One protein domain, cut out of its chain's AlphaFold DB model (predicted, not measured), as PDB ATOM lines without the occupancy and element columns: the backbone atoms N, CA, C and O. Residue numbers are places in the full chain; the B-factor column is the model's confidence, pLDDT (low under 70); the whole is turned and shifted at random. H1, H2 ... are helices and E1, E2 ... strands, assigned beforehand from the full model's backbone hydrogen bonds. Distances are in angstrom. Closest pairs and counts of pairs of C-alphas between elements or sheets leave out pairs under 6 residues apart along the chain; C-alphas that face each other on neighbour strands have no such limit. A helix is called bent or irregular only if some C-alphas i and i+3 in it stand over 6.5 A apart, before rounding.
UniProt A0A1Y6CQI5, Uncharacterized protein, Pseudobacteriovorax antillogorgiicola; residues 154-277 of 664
ATOM      1  N   GLN A 154     164.736 132.588 116.153       81.31
ATOM      2  CA  GLN A 154     163.935 131.793 117.082       81.31
ATOM      3  C   GLN A 154     163.728 132.575 118.372       81.31
ATOM      4  O   GLN A 154     164.607 133.328 118.776       81.31
ATOM      5  N   ILE A 155     162.571 132.411 119.012       81.19
ATOM      6  CA  ILE A 155     162.260 133.090 120.271       81.19
ATOM      7  C   ILE A 155     162.168 132.048 121.380       81.19
ATOM      8  O   ILE A 155     161.492 131.033 121.227       81.19
ATOM      9  N   TYR A 156     162.838 132.312 122.494       79.94
ATOM     10  CA  TYR A 156     162.833 131.466 123.683       79.94
ATOM     11  C   TYR A 156     162.671 132.336 124.930       79.94
ATOM     12  O   TYR A 156     162.944 133.537 124.884       79.94
ATOM     13  N   GLY A 157     162.179 131.769 126.027       80.31
ATOM     14  CA  GLY A 157     162.009 132.507 127.277       80.31
ATOM     15  C   GLY A 157     162.894 131.971 128.390       80.31
ATOM     16  O   GLY A 157     163.136 130.767 128.474       80.31
ATOM     17  N   VAL A 158     163.355 132.876 129.253       78.75
ATOM     18  CA  VAL A 158     164.101 132.534 130.466       78.75
ATOM     19  C   VAL A 158     163.505 133.243 131.671       78.75
ATOM     20  O   VAL A 158     163.132 134.410 131.581       78.75
ATOM     21  N   PHE A 159     163.398 132.538 132.789       78.12
ATOM     22  CA  PHE A 159     162.816 133.077 134.011       78.12
ATOM     23  C   PHE A 159     163.813 133.931 134.801       78.12
ATOM     24  O   PHE A 159     165.024 133.708 134.735       78.12
ATOM     25  N   ASP A 160     163.298 134.883 135.577       73.06
ATOM     26  CA  ASP A 160     164.057 135.575 136.620       73.06
ATOM     27  C   ASP A 160     164.288 134.680 137.855       73.06
ATOM     28  O   ASP A 160     163.741 133.581 137.960       73.06
ATOM     29  N   GLU A 161     165.091 135.154 138.815       69.56
ATOM     30  CA  GLU A 161     165.407 134.417 140.058       69.56
ATOM     31  C   GLU A 161     164.151 134.007 140.832       69.56
ATOM     32  O   GLU A 161     164.079 132.927 141.409       69.56
ATOM     33  N   SER A 162     163.135 134.870 140.821       71.12
ATOM     34  CA  SER A 162     161.899 134.641 141.561       71.12
ATOM     35  C   SER A 162     160.908 133.717 140.842       71.12
ATOM     36  O   SER A 162     159.820 133.476 141.363       71.12
ATOM     37  N   ASN A 163     161.263 133.219 139.649       75.25
ATOM     38  CA  ASN A 163     160.390 132.478 138.739       75.25
ATOM     39  C   ASN A 163     159.066 133.209 138.413       75.25
ATOM     40  O   ASN A 163     158.114 132.579 137.957       75.25
ATOM     41  N   ARG A 164     158.986 134.534 138.605       76.81
ATOM     42  CA  ARG A 164     157.753 135.334 138.444       76.81
ATOM     43  C   ARG A 164     157.681 136.088 137.123       76.81
ATOM     44  O   ARG A 164     156.609 136.553 136.730       76.81
ATOM     45  N   TYR A 165     158.821 136.266 136.466       78.31
ATOM     46  CA  TYR A 165     158.933 136.996 135.212       78.31
ATOM     47  C   TYR A 165     159.651 136.131 134.189       78.31
ATOM     48  O   TYR A 165     160.637 135.478 134.510       78.31
ATOM     49  N   VAL A 166     159.183 136.180 132.945       79.69
ATOM     50  CA  VAL A 166     159.863 135.567 131.804       79.69
ATOM     51  C   VAL A 166     160.427 136.675 130.938       79.69
ATOM     52  O   VAL A 166     159.703 137.559 130.480       79.69
ATOM     53  N   GLN A 167     161.729 136.626 130.710       80.75
ATOM     54  CA  GLN A 167     162.402 137.416 129.701       80.75
ATOM     55  C   GLN A 167     162.383 136.634 128.389       80.75
ATOM     56  O   GLN A 167     163.059 135.613 128.253       80.75
ATOM     57  N   TRP A 168     161.615 137.111 127.417       80.31
ATOM     58  CA  TRP A 168     161.640 136.557 126.068       80.31
ATOM     59  C   TRP A 168     162.846 137.109 125.321       80.31
ATOM     60  O   TRP A 168     163.093 138.313 125.371       80.31
ATOM     61  N   ARG A 169     163.580 136.247 124.620       81.31
ATOM     62  CA  ARG A 169     164.813 136.570 123.900       81.31
ATOM     63  C   ARG A 169     164.767 136.014 122.485       81.31
ATOM     64  O   ARG A 169     164.202 134.948 122.244       81.31
ATOM     65  N   GLY A 170     165.393 136.732 121.560       80.69
ATOM     66  CA  GLY A 170     165.564 136.276 120.188       80.69
ATOM     67  C   GLY A 170     166.960 135.719 119.906       80.69
ATOM     68  O   GLY A 170     167.974 136.300 120.291       80.69
ATOM     69  N   TRP A 171     167.011 134.599 119.195       82.88
ATOM     70  CA  TRP A 171     168.217 133.864 118.833       82.88
ATOM     71  C   TRP A 171     168.357 133.758 117.317       82.88
ATOM     72  O   TRP A 171     167.464 133.256 116.636       82.88
ATOM     73  N   HIS A 172     169.488 134.206 116.784       86.12
ATOM     74  CA  HIS A 172     169.829 134.084 115.378       86.12
ATOM     75  C   HIS A 172     170.398 132.703 115.085       86.12
ATOM     76  O   HIS A 172     171.355 132.255 115.710       86.12
ATOM     77  N   ASN A 173     169.831 132.049 114.082       83.50
ATOM     78  CA  ASN A 173     170.177 130.683 113.740       83.50
ATOM     79  C   ASN A 173     170.905 130.631 112.390       83.50
ATOM     80  O   ASN A 173     170.298 130.369 111.350       83.50
ATOM     81  N   PHE A 174     172.210 130.914 112.410       86.06
ATOM     82  CA  PHE A 174     173.086 130.865 111.236       86.06
ATOM     83  C   PHE A 174     174.217 129.849 111.464       86.06
ATOM     84  O   PHE A 174     174.992 130.002 112.408       86.06
ATOM     85  N   PRO A 175     174.355 128.805 110.626       82.06
ATOM     86  CA  PRO A 175     175.419 127.819 110.786       82.06
ATOM     87  C   PRO A 175     176.811 128.451 110.773       82.06
ATOM     88  O   PRO A 175     177.150 129.190 109.854       82.06
ATOM     89  N   GLY A 176     177.630 128.116 111.771       79.25
ATOM     90  CA  GLY A 176     179.002 128.622 111.880       79.25
ATOM     91  C   GLY A 176     179.122 130.047 112.430       79.25
ATOM     92  O   GLY A 176     180.240 130.549 112.513       79.25
ATOM     93  N   MET A 177     178.014 130.675 112.836       82.75
ATOM     94  CA  MET A 177     178.009 131.968 113.521       82.75
ATOM     95  C   MET A 177     177.260 131.856 114.851       82.75
ATOM     96  O   MET A 177     176.136 131.363 114.899       82.75
ATOM     97  N   ASN A 178     177.864 132.331 115.936       82.25
ATOM     98  CA  ASN A 178     177.171 132.458 117.217       82.25
ATOM     99  C   ASN A 178     176.366 133.771 117.293       82.25
ATOM    100  O   ASN A 178     176.553 134.688 116.488       82.25
ATOM    101  N   GLN A 179     175.477 133.874 118.281       80.81
ATOM    102  CA  GLN A 179     174.617 135.044 118.480       80.81
ATOM    103  C   GLN A 179     175.403 136.359 118.582       80.81
ATOM    104  O   GLN A 179     175.049 137.334 117.918       80.81
ATOM    105  N   ASN A 180     176.490 136.379 119.361       81.88
ATOM    106  CA  ASN A 180     177.314 137.573 119.563       81.88
ATOM    107  C   ASN A 180     177.965 138.031 118.253       81.88
ATOM    108  O   ASN A 180     177.961 139.219 117.945       81.88
ATOM    109  N   GLN A 181     178.454 137.098 117.433       84.75
ATOM    110  CA  GLN A 181     178.983 137.403 116.106       84.75
ATOM    111  C   GLN A 181     177.915 138.066 115.238       84.75
ATOM    112  O   GLN A 181     178.161 139.136 114.696       84.75
ATOM    113  N   VAL A 182     176.715 137.492 115.143       87.38
ATOM    114  CA  VAL A 182     175.626 138.041 114.313       87.38
ATOM    115  C   VAL A 182     175.212 139.448 114.767       87.38
ATOM    116  O   VAL A 182     175.029 140.337 113.931       87.38
ATOM    117  N   ILE A 183     175.125 139.675 116.082       83.94
ATOM    118  CA  ILE A 183     174.856 140.999 116.664       83.94
ATOM    119  C   ILE A 183     175.997 141.979 116.353       83.94
ATOM    120  O   ILE A 183     175.719 143.132 116.009       83.94
ATOM    121  N   ASN A 184     177.253 141.525 116.416       86.00
ATOM    122  CA  ASN A 184     178.440 142.311 116.071       86.00
ATOM    123  C   ASN A 184     178.513 142.642 114.577       86.00
ATOM    124  O   ASN A 184     179.044 143.685 114.229       86.00
ATOM    125  N   TYR A 185     177.928 141.832 113.689       90.25
ATOM    126  CA  TYR A 185     177.717 142.212 112.286       90.25
ATOM    127  C   TYR A 185     176.590 143.234 112.090       90.25
ATOM    128  O   TYR A 185     176.330 143.657 110.961       90.25
ATOM    129  N   GLY A 186     175.908 143.633 113.165       88.06
ATOM    130  CA  GLY A 186     174.921 144.703 113.148       88.06
ATOM    131  C   GLY A 186     173.489 144.267 112.854       88.06
ATOM    132  O   GLY A 186     172.620 145.133 112.778       88.06
ATOM    133  N   LEU A 187     173.207 142.967 112.695       90.75
ATOM    134  CA  LEU A 187     171.848 142.489 112.425       90.75
ATOM    135  C   LEU A 187     170.966 142.653 113.669       90.75
ATOM    136  O   LEU A 187     171.274 142.145 114.754       90.75
ATOM    137  N   ARG A 188     169.844 143.362 113.512       86.69
ATOM    138  CA  ARG A 188     168.890 143.673 114.581       86.69
ATOM    139  C   ARG A 188     167.504 143.199 114.164       86.69
ATOM    140  O   ARG A 188     166.963 143.615 113.136       86.69
ATOM    141  N   ARG A 189     166.927 142.295 114.957       85.31
ATOM    142  CA  ARG A 189     165.626 141.682 114.679       85.31
ATOM    143  C   ARG A 189     164.705 141.827 115.871       85.31
ATOM    144  O   ARG A 189     164.973 141.273 116.927       85.31
ATOM    145  N   SER A 190     163.596 142.523 115.665       83.50
ATOM    146  CA  SER A 190     162.534 142.654 116.656       83.50
ATOM    147  C   SER A 190     161.558 141.484 116.599       83.50
ATOM    148  O   SER A 190     161.341 140.891 115.541       83.50
ATOM    149  N   PHE A 191     160.883 141.228 117.710       83.25
ATOM    150  CA  PHE A 191     159.728 140.344 117.783       83.25
ATOM    151  C   PHE A 191     158.740 140.876 118.820       83.25
ATOM    152  O   PHE A 191     159.090 141.680 119.680       83.25
ATOM    153  N   THR A 192     157.499 140.421 118.741       78.62
ATOM    154  CA  THR A 192     156.456 140.698 119.738       78.62
ATOM    155  C   THR A 192     155.882 139.374 120.198       78.62
ATOM    156  O   THR A 192     155.688 138.521 119.338       78.62
ATOM    157  N   THR A 193     155.551 139.184 121.476       74.62
ATOM    158  CA  THR A 193     154.672 138.059 121.840       74.62
ATOM    159  C   THR A 193     153.275 138.504 122.217       74.62
ATOM    160  O   THR A 193     153.045 139.652 122.603       74.62
ATOM    161  N   ALA A 194     152.338 137.580 122.057       69.56
ATOM    162  CA  ALA A 194     150.957 137.698 122.462       69.56
ATOM    163  C   ALA A 194     150.493 136.366 123.057       69.56
ATOM    164  O   ALA A 194     150.859 135.300 122.569       69.56
ATOM    165  N   GLY A 195     149.658 136.443 124.099       60.50
ATOM    166  CA  GLY A 195     149.097 135.272 124.777       60.50
ATOM    167  C   GLY A 195     150.150 134.506 125.580       60.50
ATOM    168  O   GLY A 195     151.178 134.120 125.047       60.50
ATOM    169  N   GLY A 196     149.922 134.304 126.875       66.56
ATOM    170  CA  GLY A 196     150.760 133.425 127.689       66.56
ATOM    171  C   GLY A 196     149.954 132.268 128.214       66.56
ATOM    172  O   GLY A 196     148.804 132.422 128.625       66.56
ATOM    173  N   TYR A 197     150.592 131.120 128.178       72.06
ATOM    174  CA  TYR A 197     149.999 129.817 128.341       72.06
ATOM    175  C   TYR A 197     150.871 129.048 129.326       72.06
ATOM    176  O   TYR A 197     152.039 128.827 129.042       72.06
ATOM    177  N   VAL A 198     150.353 128.674 130.494       72.00
ATOM    178  CA  VAL A 198     151.092 127.864 131.482       72.00
ATOM    179  C   VAL A 198     150.638 126.413 131.412       72.00
ATOM    180  O   VAL A 198     149.456 126.159 131.212       72.00
ATOM    181  N   GLY A 199     151.547 125.453 131.579       71.12
ATOM    182  CA  GLY A 199     151.153 124.045 131.626       71.12
ATOM    183  C   GLY A 199     152.298 123.057 131.827       71.12
ATOM    184  O   GLY A 199     153.450 123.424 132.069       71.12
ATOM    185  N   SER A 200     151.967 121.778 131.678       67.25
ATOM    186  CA  SER A 200     152.906 120.659 131.578       67.25
ATOM    187  C   SER A 200     152.908 120.092 130.157       67.25
ATOM    188  O   SER A 200     151.854 120.016 129.532       67.25
ATOM    189  N   SER A 201     154.067 119.660 129.652       62.12
ATOM    190  CA  SER A 201     154.177 118.957 128.367       62.12
ATOM    191  C   SER A 201     154.929 117.642 128.536       62.12
ATOM    192  O   SER A 201     155.937 117.581 129.236       62.12
ATOM    193  N   SER A 202     154.428 116.592 127.878       54.09
ATOM    194  CA  SER A 202     155.072 115.275 127.767       54.09
ATOM    195  C   SER A 202     155.950 115.138 126.515       54.09
ATOM    196  O   SER A 202     156.642 114.134 126.347       54.09
ATOM    197  N   LEU A 203     155.940 116.139 125.629       54.06
ATOM    198  CA  LEU A 203     156.716 116.159 124.390       54.06
ATOM    199  C   LEU A 203     158.145 116.623 124.684       54.06
ATOM    200  O   LEU A 203     158.500 117.788 124.526       54.06
ATOM    201  N   VAL A 204     158.961 115.677 125.137       50.78
ATOM    202  CA  VAL A 204     160.393 115.859 125.385       50.78
ATOM    203  C   VAL A 204     161.139 115.674 124.065       50.78
ATOM    204  O   VAL A 204     161.463 114.551 123.681       50.78
ATOM    205  N   VAL A 205     161.436 116.765 123.362       49.25
ATOM    206  CA  VAL A 205     162.545 116.765 122.401       49.25
ATOM    207  C   VAL A 205     163.510 117.867 122.811       49.25
ATOM    208  O   VAL A 205     163.209 119.048 122.696       49.25
ATOM    209  N   ASN A 206     164.653 117.431 123.340       53.28
ATOM    210  CA  ASN A 206     165.800 118.234 123.756       53.28
ATOM    211  C   ASN A 206     165.493 119.363 124.762       53.28
ATOM    212  O   ASN A 206     165.677 120.548 124.487       53.28
ATOM    213  N   ILE A 207     165.044 118.961 125.958       54.22
ATOM    214  CA  ILE A 207     164.831 119.860 127.105       54.22
ATOM    215  C   ILE A 207     166.091 120.651 127.468       54.22
ATOM    216  O   ILE A 207     165.957 121.757 127.965       54.22
ATOM    217  N   GLU A 208     167.276 120.135 127.149       53.69
ATOM    218  CA  GLU A 208     168.579 120.691 127.518       53.69
ATOM    219  C   GLU A 208     168.939 121.988 126.777       53.69
ATOM    220  O   GLU A 208     169.855 122.678 127.194       53.69
ATOM    221  N   ASN A 209     168.252 122.378 125.696       61.31
ATOM    222  CA  ASN A 209     168.601 123.608 124.979       61.31
ATOM    223  C   ASN A 209     167.380 124.512 124.733       61.31
ATOM    224  O   ASN A 209     166.635 124.282 123.776       61.31
ATOM    225  N   PRO A 210     167.207 125.602 125.511       62.91
ATOM    226  CA  PRO A 210     166.088 126.523 125.355       62.91
ATOM    227  C   PRO A 210     165.998 127.194 123.995       62.91
ATOM    228  O   PRO A 210     164.903 127.544 123.562       62.91
ATOM    229  N   THR A 211     167.118 127.346 123.281       61.88
ATOM    230  CA  THR A 211     167.095 127.909 121.921       61.88
ATOM    231  C   THR A 211     166.321 127.000 120.961       61.88
ATOM    232  O   THR A 211     165.691 127.488 120.028       61.88
ATOM    233  N   LEU A 212     166.267 125.690 121.237       62.97
ATOM    234  CA  LEU A 212     165.488 124.720 120.467       62.97
ATOM    235  C   LEU A 212     164.012 124.685 120.871       62.97
ATOM    236  O   LEU A 212     163.206 124.112 120.140       62.97
ATOM    237  N   TYR A 213     163.616 125.322 121.978       63.91
ATOM    238  CA  TYR A 213     162.215 125.329 122.397       63.91
ATOM    239  C   TYR A 213     161.308 126.000 121.358       63.91
ATOM    240  O   TYR A 213     160.176 125.570 121.160       63.91
ATOM    241  N   GLY A 214     161.818 126.997 120.627       57.81
ATOM    242  CA  GLY A 214     161.094 127.645 119.526       57.81
ATOM    243  C   GLY A 214     160.840 126.744 118.307       57.81
ATOM    244  O   GLY A 214     160.131 127.149 117.387       57.81
ATOM    245  N   GLN A 215     161.412 125.534 118.281       60.22
ATOM    246  CA  GLN A 215     161.171 124.505 117.259       60.22
ATOM    247  C   GLN A 215     160.054 123.529 117.671       60.22
ATOM    248  O   GLN A 215     159.623 122.712 116.856       60.22
ATOM    249  N   LEU A 216     159.589 123.600 118.926       56.75
ATOM    250  CA  LEU A 216     158.588 122.696 119.487       56.75
ATOM    251  C   LEU A 216     157.147 123.085 119.109       56.75
ATOM    252  O   LEU A 216     156.850 124.161 118.590       56.75
ATOM    253  N   ILE A 217     156.264 122.114 119.349       56.91
ATOM    254  CA  ILE A 217     154.862 122.022 118.927       56.91
ATOM    255  C   ILE A 217     154.008 123.214 119.399       56.91
ATOM    256  O   ILE A 217     154.334 123.920 120.347       56.91
ATOM    257  N   ASP A 218     152.903 123.421 118.676       64.69
ATOM    258  CA  ASP A 218     151.786 124.327 118.958       64.69
ATOM    259  C   ASP A 218     151.541 124.568 120.466       64.69
ATOM    260  O   ASP A 218     151.346 123.603 121.216       64.69
ATOM    261  N   CYS A 219     151.492 125.840 120.904       65.12
ATOM    262  CA  CYS A 219     151.109 126.195 122.272       65.12
ATOM    263  C   CYS A 219     149.766 125.564 122.659       65.12
ATOM    264  O   CYS A 219     149.538 125.361 123.838       65.12
ATOM    265  N   THR A 220     148.900 125.185 121.711       60.75
ATOM    266  CA  THR A 220     147.616 124.514 121.978       60.75
ATOM    267  C   THR A 220     147.715 123.067 122.483       60.75
ATOM    268  O   THR A 220     146.698 122.487 122.857       60.75
ATOM    269  N   SER A 221     148.913 122.475 122.517       58.97
ATOM    270  CA  SER A 221     149.144 121.102 122.994       58.97
ATOM    271  C   SER A 221     149.288 120.957 124.520       58.97
ATOM    272  O   SER A 221     149.435 119.835 124.998       58.97
ATOM    273  N   PHE A 222     149.228 122.057 125.281       61.31
ATOM    274  CA  PHE A 222     149.280 122.056 126.751       61.31
ATOM    275  C   PHE A 222     147.863 122.046 127.369       61.31
ATOM    276  O   PHE A 222     146.937 122.661 126.843       61.31
ATOM    277  N   ASP A 223     147.696 121.357 128.505       47.94
ATOM    278  CA  ASP A 223     146.392 120.883 129.006       47.94
ATOM    279  C   ASP A 223     145.432 121.945 129.616       47.94
ATOM    280  O   ASP A 223     144.253 121.639 129.813       47.94
ATOM    281  N   SER A 224     145.847 123.193 129.900       48.84
ATOM    282  CA  SER A 224     144.933 124.226 130.447       48.84
ATOM    283  C   SER A 224     145.473 125.663 130.370       48.84
ATOM    284  O   SER A 224     146.599 125.894 130.789       48.84
ATOM    285  N   PHE A 225     144.668 126.655 129.950       53.69
ATOM    286  CA  PHE A 225     145.092 128.069 129.894       53.69
ATOM    287  C   PHE A 225     144.217 129.030 130.700       53.69
ATOM    288  O   PHE A 225     142.997 129.061 130.547       53.69
ATOM    289  N   THR A 226     144.869 129.898 131.476       50.66
ATOM    290  CA  THR A 226     144.341 131.194 131.925       50.66
ATOM    291  C   THR A 226     145.270 132.280 131.379       50.66
ATOM    292  O   THR A 226     146.475 132.233 131.602       50.66
ATOM    293  N   SER A 227     144.738 133.206 130.576       48.75
ATOM    294  CA  SER A 227     145.540 134.236 129.908       48.75
ATOM    295  C   SER A 227     145.736 135.449 130.812       48.75
ATOM    296  O   SER A 227     144.805 136.238 130.929       48.75
ATOM    297  N   GLU A 228     146.922 135.663 131.378       52.81
ATOM    298  CA  GLU A 228     147.259 136.942 132.032       52.81
ATOM    299  C   GLU A 228     148.762 137.264 131.922       52.81
ATOM    300  O   GLU A 228     149.441 137.462 132.923       52.81
ATOM    301  N   LEU A 229     149.311 137.333 130.698       50.53
ATOM    302  CA  LEU A 229     150.529 138.137 130.513       50.53
ATOM    303  C   LEU A 229     150.109 139.605 130.518       50.53
ATOM    304  O   LEU A 229     149.262 140.009 129.719       50.53
ATOM    305  N   GLY A 230     150.693 140.394 131.420       46.34
ATOM    306  CA  GLY A 230     150.558 141.850 131.382       46.34
ATOM    307  C   GLY A 230     151.044 142.419 130.043       46.34
ATOM    308  O   GLY A 230     151.897 141.825 129.382       46.34
ATOM    309  N   GLU A 231     150.494 143.570 129.640       45.97
ATOM    310  CA  GLU A 231     150.914 144.283 128.427       45.97
ATOM    311  C   GLU A 231     152.442 144.454 128.392       45.97
ATOM    312  O   GLU A 231     153.058 144.920 129.352       45.97
ATOM    313  N   SER A 232     153.053 144.082 127.263       48.50
ATOM    314  CA  SER A 232     154.478 144.274 127.011       48.50
ATOM    315  C   SER A 232     154.823 145.765 127.083       48.50
ATOM    316  O   SER A 232     154.368 146.553 126.252       48.50
ATOM    317  N   SER A 233     155.656 146.173 128.038       44.47
ATOM    318  CA  SER A 233     156.327 147.470 127.958       44.47
ATOM    319  C   SER A 233     157.431 147.388 126.904       44.47
ATOM    320  O   SER A 233     158.192 146.424 126.920       44.47
ATOM    321  N   ASN A 234     157.525 148.385 126.017       42.19
ATOM    322  CA  ASN A 234     158.571 148.495 124.990       42.19
ATOM    323  C   ASN A 234     159.964 148.184 125.570       42.19
ATOM    324  O   ASN A 234     160.525 149.003 126.299       42.19
ATOM    325  N   GLY A 235     160.484 147.001 125.247       47.62
ATOM    326  CA  GLY A 235     161.839 146.564 125.560       47.62
ATOM    327  C   GLY A 235     162.776 146.719 124.366       47.62
ATOM    328  O   GLY A 235     162.360 147.090 123.266       47.62
ATOM    329  N   ASP A 236     164.048 146.451 124.633       56.84
ATOM    330  CA  ASP A 236     165.138 146.291 123.670       56.84
ATOM    331  C   ASP A 236     164.689 145.452 122.445       56.84
ATOM    332  O   ASP A 236     163.932 144.493 122.617       56.84
ATOM    333  N   PRO A 237     165.116 145.760 121.200       57.03
ATOM    334  CA  PRO A 237     164.784 144.944 120.025       57.03
ATOM    335  C   PRO A 237     165.083 143.444 120.193       57.03
ATOM    336  O   PRO A 237     164.505 142.637 119.466       57.03
ATOM    337  N   TYR A 238     165.945 143.060 121.137       62.97
ATOM    338  CA  TYR A 238     166.353 141.678 121.369       62.97
ATOM    339  C   TYR A 238     165.630 140.952 122.503       62.97
ATOM    340  O   TYR A 238     165.676 139.717 122.541       62.97
ATOM    341  N   TRP A 239     164.974 141.674 123.415       70.06
ATOM    342  CA  TRP A 239     164.282 141.066 124.546       70.06
ATOM    343  C   TRP A 239     163.255 141.999 125.201       70.06
ATOM    344  O   TRP A 239     163.391 143.220 125.205       70.06
ATOM    345  N   TYR A 240     162.249 141.417 125.849       71.75
ATOM    346  CA  TYR A 240     161.401 142.139 126.804       71.75
ATOM    347  C   TYR A 240     160.907 141.194 127.903       71.75
ATOM    348  O   TYR A 240     160.985 139.969 127.785       71.75
ATOM    349  N   LEU A 241     160.432 141.785 128.997       72.06
ATOM    350  CA  LEU A 241     160.021 141.079 130.203       72.06
ATOM    351  C   LEU A 241     158.495 140.986 130.285       72.06
ATOM    352  O   LEU A 241     157.801 141.991 130.134       72.06
ATOM    353  N   SER A 242     157.982 139.799 130.588       75.69
ATOM    354  CA  SER A 242     156.571 139.567 130.881       75.69
ATOM    355  C   SER A 242     156.405 139.070 132.310       75.69
ATOM    356  O   SER A 242     157.074 138.126 132.725       75.69
ATOM    357  N   GLN A 243     155.499 139.694 133.059       73.81
ATOM    358  CA  GLN A 243     155.080 139.185 134.361       73.81
ATOM    359  C   GLN A 243     154.077 138.047 134.170       73.81
ATOM    360  O   GLN A 243     153.165 138.163 133.348       73.81
ATOM    361  N   LEU A 244     154.236 136.979 134.944       71.50
ATOM    362  CA  LEU A 244     153.298 135.866 134.984       71.50
ATOM    363  C   LEU A 244     152.290 136.047 136.140       71.50
ATOM    364  O   LEU A 244     152.638 136.585 137.193       71.50
ATOM    365  N   GLY A 245     151.043 135.606 135.947       64.81
ATOM    366  CA  GLY A 245     149.997 135.600 136.985       64.81
ATOM    367  C   GLY A 245     150.044 134.358 137.888       64.81
ATOM    368  O   GLY A 245     150.603 133.348 137.500       64.81
ATOM    369  N   GLU A 246     149.423 134.385 139.069       63.03
ATOM    370  CA  GLU A 246     149.610 133.401 140.167       63.03
ATOM    371  C   GLU A 246     149.503 131.898 139.791       63.03
ATOM    372  O   GLU A 246     150.073 131.051 140.471       63.03
ATOM    373  N   SER A 247     148.832 131.538 138.690       60.28
ATOM    374  CA  SER A 247     148.678 130.154 138.211       60.28
ATOM    375  C   SER A 247     149.959 129.491 137.676       60.28
ATOM    376  O   SER A 247     149.956 128.283 137.409       60.28
ATOM    377  N   TYR A 248     151.066 130.231 137.519       68.31
ATOM    378  CA  TYR A 248     152.334 129.644 137.074       68.31
ATOM    379  C   TYR A 248     153.047 128.854 138.182       68.31
ATOM    380  O   TYR A 248     153.859 128.003 137.840       68.31
ATOM    381  N   ASP A 249     152.782 129.079 139.478       65.81
ATOM    382  CA  ASP A 249     153.540 128.471 140.593       65.81
ATOM    383  C   ASP A 249     153.593 126.929 140.528       65.81
ATOM    384  O   ASP A 249     154.634 126.335 140.808       65.81
ATOM    385  N   GLU A 250     152.540 126.290 140.021       67.12
ATOM    386  CA  GLU A 250     152.419 124.828 139.927       67.12
ATOM    387  C   GLU A 250     152.885 124.238 138.580       67.12
ATOM    388  O   GLU A 250     153.008 123.020 138.454       67.12
ATOM    389  N   ASN A 251     153.166 125.071 137.568       73.06
ATOM    390  CA  ASN A 251     153.430 124.616 136.199       73.06
ATOM    391  C   ASN A 251     154.882 124.873 135.755       73.06
ATOM    392  O   ASN A 251     155.369 125.998 135.874       73.06
ATOM    393  N   PRO A 252     155.580 123.869 135.189       73.94
ATOM    394  CA  PRO A 252     156.967 124.025 134.761       73.94
ATOM    395  C   PRO A 252     157.168 124.853 133.496       73.94
ATOM    396  O   PRO A 252     158.274 125.349 133.290       73.94
ATOM    397  N   TRP A 253     156.154 124.971 132.635       77.88
ATOM    398  CA  TRP A 253     156.304 125.562 131.307       77.88
ATOM    399  C   TRP A 253     155.404 126.770 131.103       77.88
ATOM    400  O   TRP A 253     154.249 126.786 131.534       77.88
ATOM    401  N   VAL A 254     155.936 127.746 130.373       79.69
ATOM    402  CA  VAL A 254     155.211 128.883 129.809       79.69
ATOM    403  C   VAL A 254     155.402 128.862 128.297       79.69
ATOM    404  O   VAL A 254     156.525 128.788 127.817       79.69
ATOM    405  N   CYS A 255     154.316 128.957 127.543       79.25
ATOM    406  CA  CYS A 255     154.289 129.116 126.095       79.25
ATOM    407  C   CYS A 255     153.687 130.479 125.747       79.25
ATOM    408  O   CYS A 255     152.823 130.990 126.460       79.25
ATOM    409  N   SER A 256     154.134 131.082 124.658       79.50
ATOM    410  CA  SER A 256     153.591 132.327 124.139       79.50
ATOM    411  C   SER A 256     153.704 132.382 122.623       79.50
ATOM    412  O   SER A 256     154.645 131.834 122.058       79.50
ATOM    413  N   GLU A 257     152.772 133.041 121.938       79.62
ATOM    414  CA  GLU A 257     152.874 133.220 120.490       79.62
ATOM    415  C   GLU A 257     153.779 134.413 120.175       79.62
ATOM    416  O   GLU A 257     153.430 135.561 120.428       79.62
ATOM    417  N   ALA A 258     154.940 134.170 119.576       80.31
ATOM    418  CA  ALA A 258     155.858 135.183 119.083       80.31
ATOM    419  C   ALA A 258     155.632 135.494 117.598       80.31
ATOM    420  O   ALA A 258     155.659 134.611 116.747       80.31
ATOM    421  N   THR A 259     155.493 136.769 117.255       83.56
ATOM    422  CA  THR A 259     155.453 137.268 115.879       83.56
ATOM    423  C   THR A 259     156.776 137.934 115.514       83.56
ATOM    424  O   THR A 259     157.231 138.853 116.196       83.56
ATOM    425  N   VAL A 260     157.378 137.486 114.412       83.81
ATOM    426  CA  VAL A 260     158.670 137.950 113.895       83.81
ATOM    427  C   VAL A 260     158.488 138.515 112.475       83.81
ATOM    428  O   VAL A 260     157.843 137.865 111.644       83.81
ATOM    429  N   PRO A 261     159.043 139.697 112.147       84.00
ATOM    430  CA  PRO A 261     159.087 140.212 110.778       84.00
ATOM    431  C   PRO A 261     159.972 139.352 109.861       84.00
ATOM    432  O   PRO A 261     161.018 138.855 110.286       84.00
ATOM    433  N   THR A 262     159.587 139.216 108.592       85.56
ATOM    434  CA  THR A 262     160.292 138.456 107.541       85.56
ATOM    435  C   THR A 262     160.209 139.187 106.196       85.56
ATOM    436  O   THR A 262     159.409 140.108 106.021       85.56
ATOM    437  N   GLY A 263     160.972 138.746 105.188       82.69
ATOM    438  CA  GLY A 263     160.883 139.295 103.826       82.69
ATOM    439  C   GLY A 263     159.493 139.152 103.200       82.69
ATOM    440  O   GLY A 263     159.095 139.980 102.382       82.69
ATOM    441  N   SER A 264     158.725 138.148 103.629       82.81
ATOM    442  CA  SER A 264     157.350 137.872 103.203       82.81
ATOM    443  C   SER A 264     156.261 138.574 104.035       82.81
ATOM    444  O   SER A 264     155.080 138.426 103.718       82.81
ATOM    445  N   GLY A 265     156.625 139.361 105.057       84.94
ATOM    446  CA  GLY A 265     155.695 140.070 105.942       84.94
ATOM    447  C   GLY A 265     156.015 139.823 107.414       84.94
ATOM    448  O   GLY A 265     157.028 140.290 107.927       84.94
ATOM    449  N   SER A 266     155.142 139.102 108.109       83.19
ATOM    450  CA  SER A 266     155.364 138.660 109.484       83.19
ATOM    451  C   SER A 266     154.939 137.210 109.641       83.19
ATOM    452  O   SER A 266     154.083 136.707 108.910       83.19
ATOM    453  N   ARG A 267     155.527 136.535 110.617       80.50
ATOM    454  CA  ARG A 267     155.298 135.122 110.889       80.50
ATOM    455  C   ARG A 267     155.127 134.907 112.380       80.50
ATOM    456  O   ARG A 267     155.942 135.391 113.155       80.50
ATOM    457  N   THR A 268     154.111 134.136 112.747       77.81
ATOM    458  CA  THR A 268     153.872 133.716 114.129       77.81
ATOM    459  C   THR A 268     154.502 132.345 114.393       77.81
ATOM    460  O   THR A 268     154.520 131.462 113.521       77.81
ATOM    461  N   ARG A 269     155.071 132.198 115.584       74.81
ATOM    462  CA  ARG A 269     155.753 131.029 116.142       74.81
ATOM    463  C   ARG A 269     155.447 130.931 117.626       74.81
ATOM    464  O   ARG A 269     154.925 131.878 118.196       74.81
ATOM    465  N   ASN A 270     155.816 129.820 118.244       77.25
ATOM    466  CA  ASN A 270     155.749 129.695 119.691       77.25
ATOM    467  C   ASN A 270     157.106 130.043 120.290       77.25
ATOM    468  O   ASN A 270     158.149 129.672 119.754       77.25
ATOM    469  N   ALA A 271     157.070 130.751 121.403       78.81
ATOM    470  CA  ALA A 271     158.168 130.916 122.320       78.81
ATOM    471  C   ALA A 271     157.813 130.136 123.579       78.81
ATOM    472  O   ALA A 271     156.717 130.280 124.115       78.81
ATOM    473  N   ILE A 272     158.725 129.295 124.041       79.81
ATOM    474  CA  ILE A 272     158.518 128.486 125.238       79.81
ATOM    475  C   ILE A 272     159.628 128.817 126.237       79.81
ATOM    476  O   ILE A 272     160.757 129.130 125.856       79.81
ATOM    477  N   ALA A 273     159.279 128.779 127.514       79.12
ATOM    478  CA  ALA A 273     160.162 128.932 128.654       79.12
ATOM    479  C   ALA A 273     159.878 127.803 129.643       79.12
ATOM    480  O   ALA A 273     158.716 127.458 129.876       79.12
ATOM    481  N   ARG A 274     160.926 127.262 130.260       77.12
ATOM    482  CA  ARG A 274     160.809 126.372 131.416       77.12
ATOM    483  C   ARG A 274     161.261 127.126 132.655       77.12
ATOM    484  O   ARG A 274     162.222 127.888 132.576       77.12
ATOM    485  N   LYS A 275     160.578 126.914 133.775       76.88
ATOM    486  CA  LYS A 275     160.986 127.444 135.075       76.88
ATOM    487  C   LYS A 275     162.422 127.075 135.408       76.88
ATOM    488  O   LYS A 275     162.862 125.958 135.129       76.88
ATOM    489  N   ASN A 276     163.105 128.005 136.066       72.56
ATOM    490  CA  ASN A 276     164.425 127.754 136.610       72.56
ATOM    491  C   ASN A 276     164.346 126.711 137.737       72.56
ATOM    492  O   ASN A 276     163.337 126.682 138.454       72.56
ATOM    493  N   PRO A 277     165.401 125.899 137.938       68.12
ATOM    494  CA  PRO A 277     165.504 125.041 139.112       68.12
ATOM    495  C   PRO A 277     165.386 125.863 140.401       68.12
ATOM    496  O   PRO A 277     165.983 126.931 140.520       68.12
TER     497      PRO A 277
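What this domain is: This is residues 154 to 277 of the 664 residues of an uncharacterized protein of Pseudobacteriovorax antillogorgiicola (UniProt A0A1Y6CQI5). The domain is one six-stranded sheet, curled like part of a barrel and folded back on itself: E3 and E5 make one leaf, E1, E2 and E4 the leaf that faces it, and E6 is the hinge. The short helix H2 packs on E6 and E1, H1 sits far from the middle and only grazes E2, and the long unnamed stretch 216 to 238 swings round the outside between H2 and E4. The printed part has 124 residues, with two named helices and six named strands in the order E1 E2 H1 E3 H2 E4 E5 E6; 59 residues, under half, are in named elements. The sheet runs E3 E5 E6 E1 E2 E4 and is mixed, and the class is mixed, helices and strands. The whole is compact, with a radius of gyration of the C-alphas of 14.2 A and spans of 41 by 31 by 31 A.

How they stand to each other: E1, residues 154 to 159, and E2, residues 165 to 172, form an antiparallel hairpin at 151 degrees, with N 156 and O 169 3.0 A apart. H1, residues 179 to 184, only grazes the sheet; its closest C-alpha pair with E2 is Gln 179 and His 172, 5.8 A. E3, residues 192 to 199, is an edge strand that bends by 57 degrees at residue 195. H2, residues 210 to 215, is on the sheet, and the C-alphas of its Gly 214 and Gln 154 of E1, their closest, are 5.6 A apart. H2 is neither bent nor irregular, but only just: C-alphas 211 and 214 are 6.5 A apart. E4, residues 239 to 243, is the other edge strand, antiparallel to E2, with N 242 and O 166 at 2.8 A. E5, residues 253 to 262, is antiparallel to E3, with N 255 and O 197 at 2.7 A. E5 forms a hairpin with E6, residues 265 to 274, with N 258 and O 269 at 2.7 A. E6 is parallel to E1 at 32 degrees, with N 157 and O 272 at 3.0 A. The closest C-alphas of H2 and E6, Gly 214 and Ala 271, are 5.2 A apart. E4 and E6 are apart. Every O i to N i+4 pair is within hydrogen-bond range in H1; in H2 0 of 2 are, beside 2 of 3 O i to N i+3 pairs.

Where its parts are: E1 begins at C-alpha 154, (163.935, 131.793, 117.082), and is 17.0 A long. E2 spans 22.8 A, E3 21.1 A and E5 27.3 A. E6 is 29.4 A long and ends at C-alpha 274, (160.809, 126.372, 131.416).

The domain as a whole: The C-alphas farthest apart, those of Tyr 185 and Ser 224, are 41.6 A apart. The printed part has no cut, and the link from H2 to E4, 23 residues, is long. Mean pLDDT of the printed part is 70.9; 50 residues are under 70, among them 200 to 238.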